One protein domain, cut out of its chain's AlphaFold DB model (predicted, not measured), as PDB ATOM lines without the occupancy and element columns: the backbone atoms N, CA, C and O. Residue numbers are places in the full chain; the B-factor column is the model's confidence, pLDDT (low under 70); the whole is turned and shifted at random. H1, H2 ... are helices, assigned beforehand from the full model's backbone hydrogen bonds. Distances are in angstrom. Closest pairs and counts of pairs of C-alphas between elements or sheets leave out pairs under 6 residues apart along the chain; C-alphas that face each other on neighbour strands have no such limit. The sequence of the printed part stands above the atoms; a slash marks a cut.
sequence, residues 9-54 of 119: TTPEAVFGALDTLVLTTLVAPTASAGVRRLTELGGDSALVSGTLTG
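This is residues 9 to 54 of the 119 residues of an uncharacterized protein of Actinobacteria bacterium (UniProt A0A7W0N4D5). Three short helices, H1, H2 and H3, stand with their centres at the corners of a triangle, no two of them side by side. A long loop, residues 17 to 30, runs from the end of H1 along the length of the domain to the start of H2, and the chain then turns tightly into H3. The printed part has 46 residues with three named helices, in the order H1, H2, H3, and no named strand; the class is all helix. The whole is compact, with a radius of gyration of the C-alphas of 9.6 A, yet elongated in outline, with spans of 28 by 18 by 17 A.

H1 is residues 9 to 16, from Thr 9 with its C-alpha at (16.544, 99.853, 8.776) to Gly 16, and measures 10.7 A from first to last C-alpha. Residues 17 to 30 follow with no named element. H2 is residues 31 to 40, from Ala 31 with its C-alpha at (-1.758, 98.506, 1.344) to Glu 40; it is the longest helix, 10 residues and 14.4 A from first to last C-alpha. H3 is residues 45 to 51, 10.0 A long, and ends at Thr 51 with its C-alpha at (7.301, 111.372, 2.763).

H1 touches H3, and their closest C-alphas, those of Val 14 and Val 48, are 6.3 A apart. These two helices run the same way at a steep tilt of 49 degrees. H1 and H2 are close but not clearly touching: their closest C-alphas, those of Thr 10 and Leu 38, are 7.0 A apart. The lines of H1 and H2 are about perpendicular, at 77 degrees, and their centres are 14.1 A apart. H2 and H3 only just touch, with 3 pairs of C-alphas within 8 A, and they touch only at the corner by their link. Their closest C-alphas, those of Thr 39 and Ser 45, are 6.1 A apart. H2 and H3 run opposite ways at a steep tilt of 55 degrees. In H1 and H3 every O i to N i+4 pair is within hydrogen-bond range; in H2 it is 5 of 6.

The two C-alphas farthest apart are those of Asp 19 and Pro 29, at 28.4 A, and both residues belong to the long link from H1 to H2. That link has 14 residues, and its C-alphas lie 8 to 15 A from the mean of all C-alphas. The link from H2 to H3, with 4 residues, is tight. The first and last printed C-alphas, those of Thr 9 and Gly 54, are 19.0 A apart. The printed part has no cut. The mean pLDDT of the printed part is 93.5, and no printed residue is under 70.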
ATOM      1  N   THR A   9      16.490  99.428  10.186       92.38
ATOM      2  CA  THR A   9      16.544  99.853   8.776       92.38
ATOM      3  C   THR A   9      15.383 100.751   8.358       92.38
ATOM      4  O   THR A   9      15.521 101.577   7.452       92.38
ATOM      5  N   THR A  10      14.220 100.613   8.995       94.44
ATOM      6  CA  THR A  10      13.017 101.379   8.634       94.44
ATOM      7  C   THR A  10      13.131 102.879   8.936       94.44
ATOM      8  O   THR A  10      12.768 103.666   8.055       94.44
ATOM      9  N   PRO A  11      13.648 103.331  10.098       94.19
ATOM     10  CA  PRO A  11      13.834 104.761  10.359       94.19
ATOM     11  C   PRO A  11      14.772 105.427   9.348       94.19
ATOM     12  O   PRO A  11      14.465 106.508   8.845       94.19
ATOM     13  N   GLU A  12      15.878 104.766   8.995       92.81
ATOM     14  CA  GLU A  12      16.834 105.271   8.002       92.81
ATOM     15  C   GLU A  12      16.195 105.396   6.614       92.81
ATOM     16  O   GLU A  12      16.396 106.391   5.916       92.81
ATOM     17  N   ALA A  13      15.362 104.423   6.233       93.50
ATOM     18  CA  ALA A  13      14.615 104.441   4.981       93.50
ATOM     19  C   ALA A  13      13.645 105.618   4.887       93.50
ATOM     20  O   ALA A  13      13.585 106.305   3.866       93.50
ATOM     21  N   VAL A  14      12.872 105.826   5.956       93.44
ATOM     22  CA  VAL A  14      11.870 106.891   6.047       93.44
ATOM     23  C   VAL A  14      12.551 108.257   6.061       93.44
ATOM     24  O   VAL A  14      12.070 109.180   5.409       93.44
ATOM     25  N   PHE A  15      13.691 108.380   6.744       93.81
ATOM     26  CA  PHE A  15      14.485 109.604   6.745       93.81
ATOM     27  C   PHE A  15      15.081 109.899   5.360       93.81
ATOM     28  O   PHE A  15      14.923 111.003   4.848       93.81
ATOM     29  N   GLY A  16      15.688 108.909   4.697       93.75
ATOM     30  CA  GLY A  16      16.243 109.069   3.345       93.75
ATOM     31  C   GLY A  16      15.198 109.393   2.266       93.75
ATOM     32  O   GLY A  16      15.542 109.948   1.217       93.75
ATOM     33  N   ALA A  17      13.922 109.092   2.532       93.62
ATOM     34  CA  ALA A  17      12.800 109.441   1.663       93.62
ATOM     35  C   ALA A  17      12.454 110.943   1.670       93.62
ATOM     36  O   ALA A  17      11.698 111.386   0.809       93.62
ATOM     37  N   LEU A  18      13.004 111.736   2.601       93.94
ATOM     38  CA  LEU A  18      12.850 113.197   2.606       93.94
ATOM     39  C   LEU A  18      13.535 113.847   1.397       93.94
ATOM     40  O   LEU A  18      12.984 114.770   0.801       93.94
ATOM     41  N   ASP A  19      14.720 113.350   1.030       93.94
ATOM     42  CA  ASP A  19      15.564 113.958  -0.005       93.94
ATOM     43  C   ASP A  19      15.512 113.207  -1.344       93.94
ATOM     44  O   ASP A  19      15.819 113.773  -2.397       93.94
ATOM     45  N   THR A  20      15.163 111.915  -1.329       94.06
ATOM     46  CA  THR A  20      15.239 111.045  -2.512       94.06
ATOM     47  C   THR A  20      14.052 110.098  -2.631       94.06
ATOM     48  O   THR A  20      13.382 109.773  -1.657       94.06
ATOM     49  N   LEU A  21      13.805 109.595  -3.845       93.81
ATOM     50  CA  LEU A  21      12.819 108.538  -4.049       93.81
ATOM     51  C   LEU A  21      13.357 107.200  -3.522       93.81
ATOM     52  O   LEU A  21      14.240 106.590  -4.133       93.81
ATOM     53  N   VAL A  22      12.765 106.707  -2.435       94.25
ATOM     54  CA  VAL A  22      13.066 105.391  -1.864       94.25
ATOM     55  C   VAL A  22      12.002 104.381  -2.290       94.25
ATOM     56  O   VAL A  22      10.831 104.508  -1.947       94.25
ATOM     57  N   LEU A  23      12.423 103.340  -3.016       94.81
ATOM     58  CA  LEU A  23      11.604 102.154  -3.275       94.81
ATOM     59  C   LEU A  23      12.107 100.988  -2.418       94.81
ATOM     60  O   LEU A  23      13.297 100.647  -2.437       94.81
ATOM     61  N   THR A  24      11.189 100.386  -1.669       94.31
ATOM     62  CA  THR A  24      11.448  99.261  -0.768       94.31
ATOM     63  C   THR A  24      10.232  98.338  -0.712       94.31
ATOM     64  O   THR A  24       9.134  98.707  -1.132       94.31
ATOM     65  N   THR A  25      10.438  97.121  -0.221       94.25
ATOM     66  CA  THR A  25       9.396  96.102  -0.091       94.25
ATOM     67  C   THR A  25       9.106  95.869   1.384       94.25
ATOM     68  O   THR A  25      10.022  95.810   2.195       94.25
ATOM     69  N   LEU A  26       7.842  95.672   1.740       93.38
ATOM     70  CA  LEU A  26       7.439  95.304   3.094       93.38
ATOM     71  C   LEU A  26       6.370  94.215   3.029       93.38
ATOM     72  O   LEU A  26       5.607  94.132   2.064       93.38
ATOM     73  N   VAL A  27       6.314  93.365   4.051       93.25
ATOM     74  CA  VAL A  27       5.306  92.305   4.126       93.25
ATOM     75  C   VAL A  27       4.099  92.827   4.894       93.25
ATOM     76  O   VAL A  27       4.157  93.018   6.106       93.25
ATOM     77  N   ALA A  28       2.997  93.048   4.178       91.50
ATOM     78  CA  ALA A  28       1.714  93.426   4.753       91.50
ATOM     79  C   ALA A  28       0.555  92.789   3.967       91.50
ATOM     80  O   ALA A  28       0.658  92.612   2.752       91.50
ATOM     81  N   PRO A  29      -0.565  92.454   4.637       91.00
ATOM     82  CA  PRO A  29      -1.711  91.822   3.984       91.00
ATOM     83  C   PRO A  29      -2.470  92.772   3.047       91.00
ATOM     84  O   PRO A  29      -3.084  92.329   2.079       91.00
ATOM     85  N   THR A  30      -2.437  94.078   3.321       91.00
ATOM     86  CA  THR A  30      -3.079  95.119   2.510       91.00
ATOM     87  C   THR A  30      -2.196  96.361   2.441       91.00
ATOM     88  O   THR A  30      -1.282  96.533   3.247       91.00
ATOM     89  N   ALA A  31      -2.495  97.255   1.497       92.06
ATOM     90  CA  ALA A  31      -1.758  98.506   1.344       92.06
ATOM     91  C   ALA A  31      -1.902  99.414   2.582       92.06
ATOM     92  O   ALA A  31      -0.905  99.910   3.098       92.06
ATOM     93  N   SER A  32      -3.117  99.540   3.132       91.88
ATOM     94  CA  SER A  32      -3.367 100.304   4.363       91.88
ATOM     95  C   SER A  32      -2.681  99.693   5.589       91.88
ATOM     96  O   SER A  32      -2.107 100.416   6.402       91.88
ATOM     97  N   ALA A  33      -2.667  98.360   5.705       93.19
ATOM     98  CA  ALA A  33      -1.904  97.676   6.748       93.19
ATOM     99  C   ALA A  33      -0.393  97.894   6.584       93.19
ATOM    100  O   ALA A  33       0.327  97.885   7.577       93.19
ATOM    101  N   GLY A  34       0.083  98.131   5.359       93.00
ATOM    102  CA  GLY A  34       1.472  98.482   5.080       93.00
ATOM    103  C   GLY A  34       1.896  99.801   5.719       93.00
ATOM    104  O   GLY A  34       2.972  99.860   6.302       93.00
ATOM    105  N   VAL A  35       1.027 100.816   5.713       93.25
ATOM    106  CA  VAL A  35       1.298 102.098   6.392       93.25
ATOM    107  C   VAL A  35       1.463 101.893   7.896       93.25
ATOM    108  O   VAL A  35       2.436 102.357   8.483       93.25
ATOM    109  N   ARG A  36       0.557 101.128   8.521       93.38
ATOM    110  CA  ARG A  36       0.678 100.771   9.944       93.38
ATOM    111  C   ARG A  36       1.941  99.953  10.213       93.38
ATOM    112  O   ARG A  36       2.579 100.115  11.245       93.38
ATOM    113  N   ARG A  37       2.322  99.076   9.284       94.31
ATOM    114  CA  ARG A  37       3.515  98.246   9.444       94.31
ATOM    115  C   ARG A  37       4.800  99.078   9.462       94.31
ATOM    116  O   ARG A  37       5.714  98.715  10.187       94.31
ATOM    117  N   LEU A  38       4.857 100.190   8.727       93.94
ATOM    118  CA  LEU A  38       6.001 101.110   8.765       93.94
ATOM    119  C   LEU A  38       6.205 101.714  10.159       93.94
ATOM    120  O   LEU A  38       7.333 101.763  10.635       93.94
ATOM    121  N   THR A  39       5.128 102.126  10.831       93.31
ATOM    122  CA  THR A  39       5.221 102.671  12.193       93.31
ATOM    123  C   THR A  39       5.486 101.589  13.239       93.31
ATOM    124  O   THR A  39       6.229 101.828  14.186       93.31
ATOM    125  N   GLU A  40       4.953 100.374  13.059       93.69
ATOM    126  CA  GLU A  40       5.304  99.210  13.894       93.69
ATOM    127  C   GLU A  40       6.789  98.831  13.785       93.69
ATOM    128  O   GLU A  40       7.363  98.338  14.751       93.69
ATOM    129  N   LEU A  41       7.402  99.058  12.621       94.62
ATOM    130  CA  LEU A  41       8.831  98.871  12.376       94.62
ATOM    131  C   LEU A  41       9.645 100.133  12.721       94.62
ATOM    132  O   LEU A  41      10.710 100.335  12.172       94.62
ATOM    133  N   GLY A  42       9.170 101.026  13.589       93.50
ATOM    134  CA  GLY A  42       9.977 102.154  14.077       93.50
ATOM    135  C   GLY A  42      10.046 103.380  13.157       93.50
ATOM    136  O   GLY A  42      10.727 104.348  13.488       93.50
ATOM    137  N   GLY A  43       9.321 103.400  12.036       94.12
ATOM    138  CA  GLY A  43       9.165 104.611  11.229       94.12
ATOM    139  C   GLY A  43       8.415 105.706  11.995       94.12
ATOM    140  O   GLY A  43       7.302 105.482  12.474       94.12
ATOM    141  N   ASP A  44       8.998 106.903  12.090       95.25
ATOM    142  CA  ASP A  44       8.346 108.050  12.728       95.25
ATOM    143  C   ASP A  44       7.060 108.426  11.975       95.25
ATOM    144  O   ASP A  44       7.077 108.676  10.769       95.25
ATOM    145  N   SER A  45       5.931 108.485  12.683       93.62
ATOM    146  CA  SER A  45       4.620 108.722  12.068       93.62
ATOM    147  C   SER A  45       4.506 110.062  11.335       93.62
ATOM    148  O   SER A  45       3.804 110.141  10.327       93.62
ATOM    149  N   ALA A  46       5.178 111.111  11.821       94.00
ATOM    150  CA  ALA A  46       5.161 112.419  11.181       94.00
ATOM    151  C   ALA A  46       5.986 112.394   9.890       94.00
ATOM    152  O   ALA A  46       5.540 112.926   8.873       94.00
ATOM    153  N   LEU A  47       7.137 111.713   9.901       94.44
ATOM    154  CA  LEU A  47       7.947 111.534   8.697       94.44
ATOM    155  C   LEU A  47       7.239 110.658   7.667       94.44
ATOM    156  O   LEU A  47       7.153 111.055   6.512       94.44
ATOM    157  N   VAL A  48       6.657 109.526   8.078       93.69
ATOM    158  CA  VAL A  48       5.880 108.657   7.180       93.69
ATOM    159  C   VAL A  48       4.740 109.441   6.534       93.69
ATOM    160  O   VAL A  48       4.570 109.372   5.322       93.69
ATOM    161  N   SER A  49       3.990 110.240   7.299       93.56
ATOM    162  CA  SER A  49       2.919 111.072   6.736       93.56
ATOM    163  C   SER A  49       3.422 112.159   5.779       93.56
ATOM    164  O   SER A  49       2.644 112.620   4.947       93.56
ATOM    165  N   GLY A  50       4.669 112.614   5.928       92.62
ATOM    166  CA  GLY A  50       5.259 113.672   5.108       92.62
ATOM    167  C   GLY A  50       5.988 113.175   3.858       92.62
ATOM    168  O   GLY A  50       6.110 113.938   2.903       92.62
ATOM    169  N   THR A  51       6.466 111.926   3.847       93.81
ATOM    170  CA  THR A  51       7.301 111.372   2.763       93.81
ATOM    171  C   THR A  51       6.646 110.242   1.979       93.81
ATOM    172  O   THR A  51       7.076 109.943   0.864       93.81
ATOM    173  N   LEU A  52       5.614 109.591   2.524       93.62
ATOM    174  CA  LEU A  52       4.967 108.469   1.854       93.62
ATOM    175  C   LEU A  52       4.132 108.948   0.660       93.62
ATOM    176  O   LEU A  52       3.067 109.533   0.821       93.62
ATOM    177  N   THR A  53       4.597 108.627  -0.547       94.06
ATOM    178  CA  THR A  53       3.880 108.905  -1.807       94.06
ATOM    179  C   THR A  53       2.780 107.884  -2.118       94.06
ATOM    180  O   THR A  53       1.876 108.165  -2.900       94.06
ATOM    181  N   GLY A  54       2.899 106.662  -1.593       93.12
ATOM    182  CA  GLY A  54       1.896 105.618  -1.775       93.12
ATOM    183  C   GLY A  54       2.425 104.212  -1.509       93.12
ATOM    184  O   GLY A  54       3.630 103.966  -1.447       93.12
TER     185      GLY A  54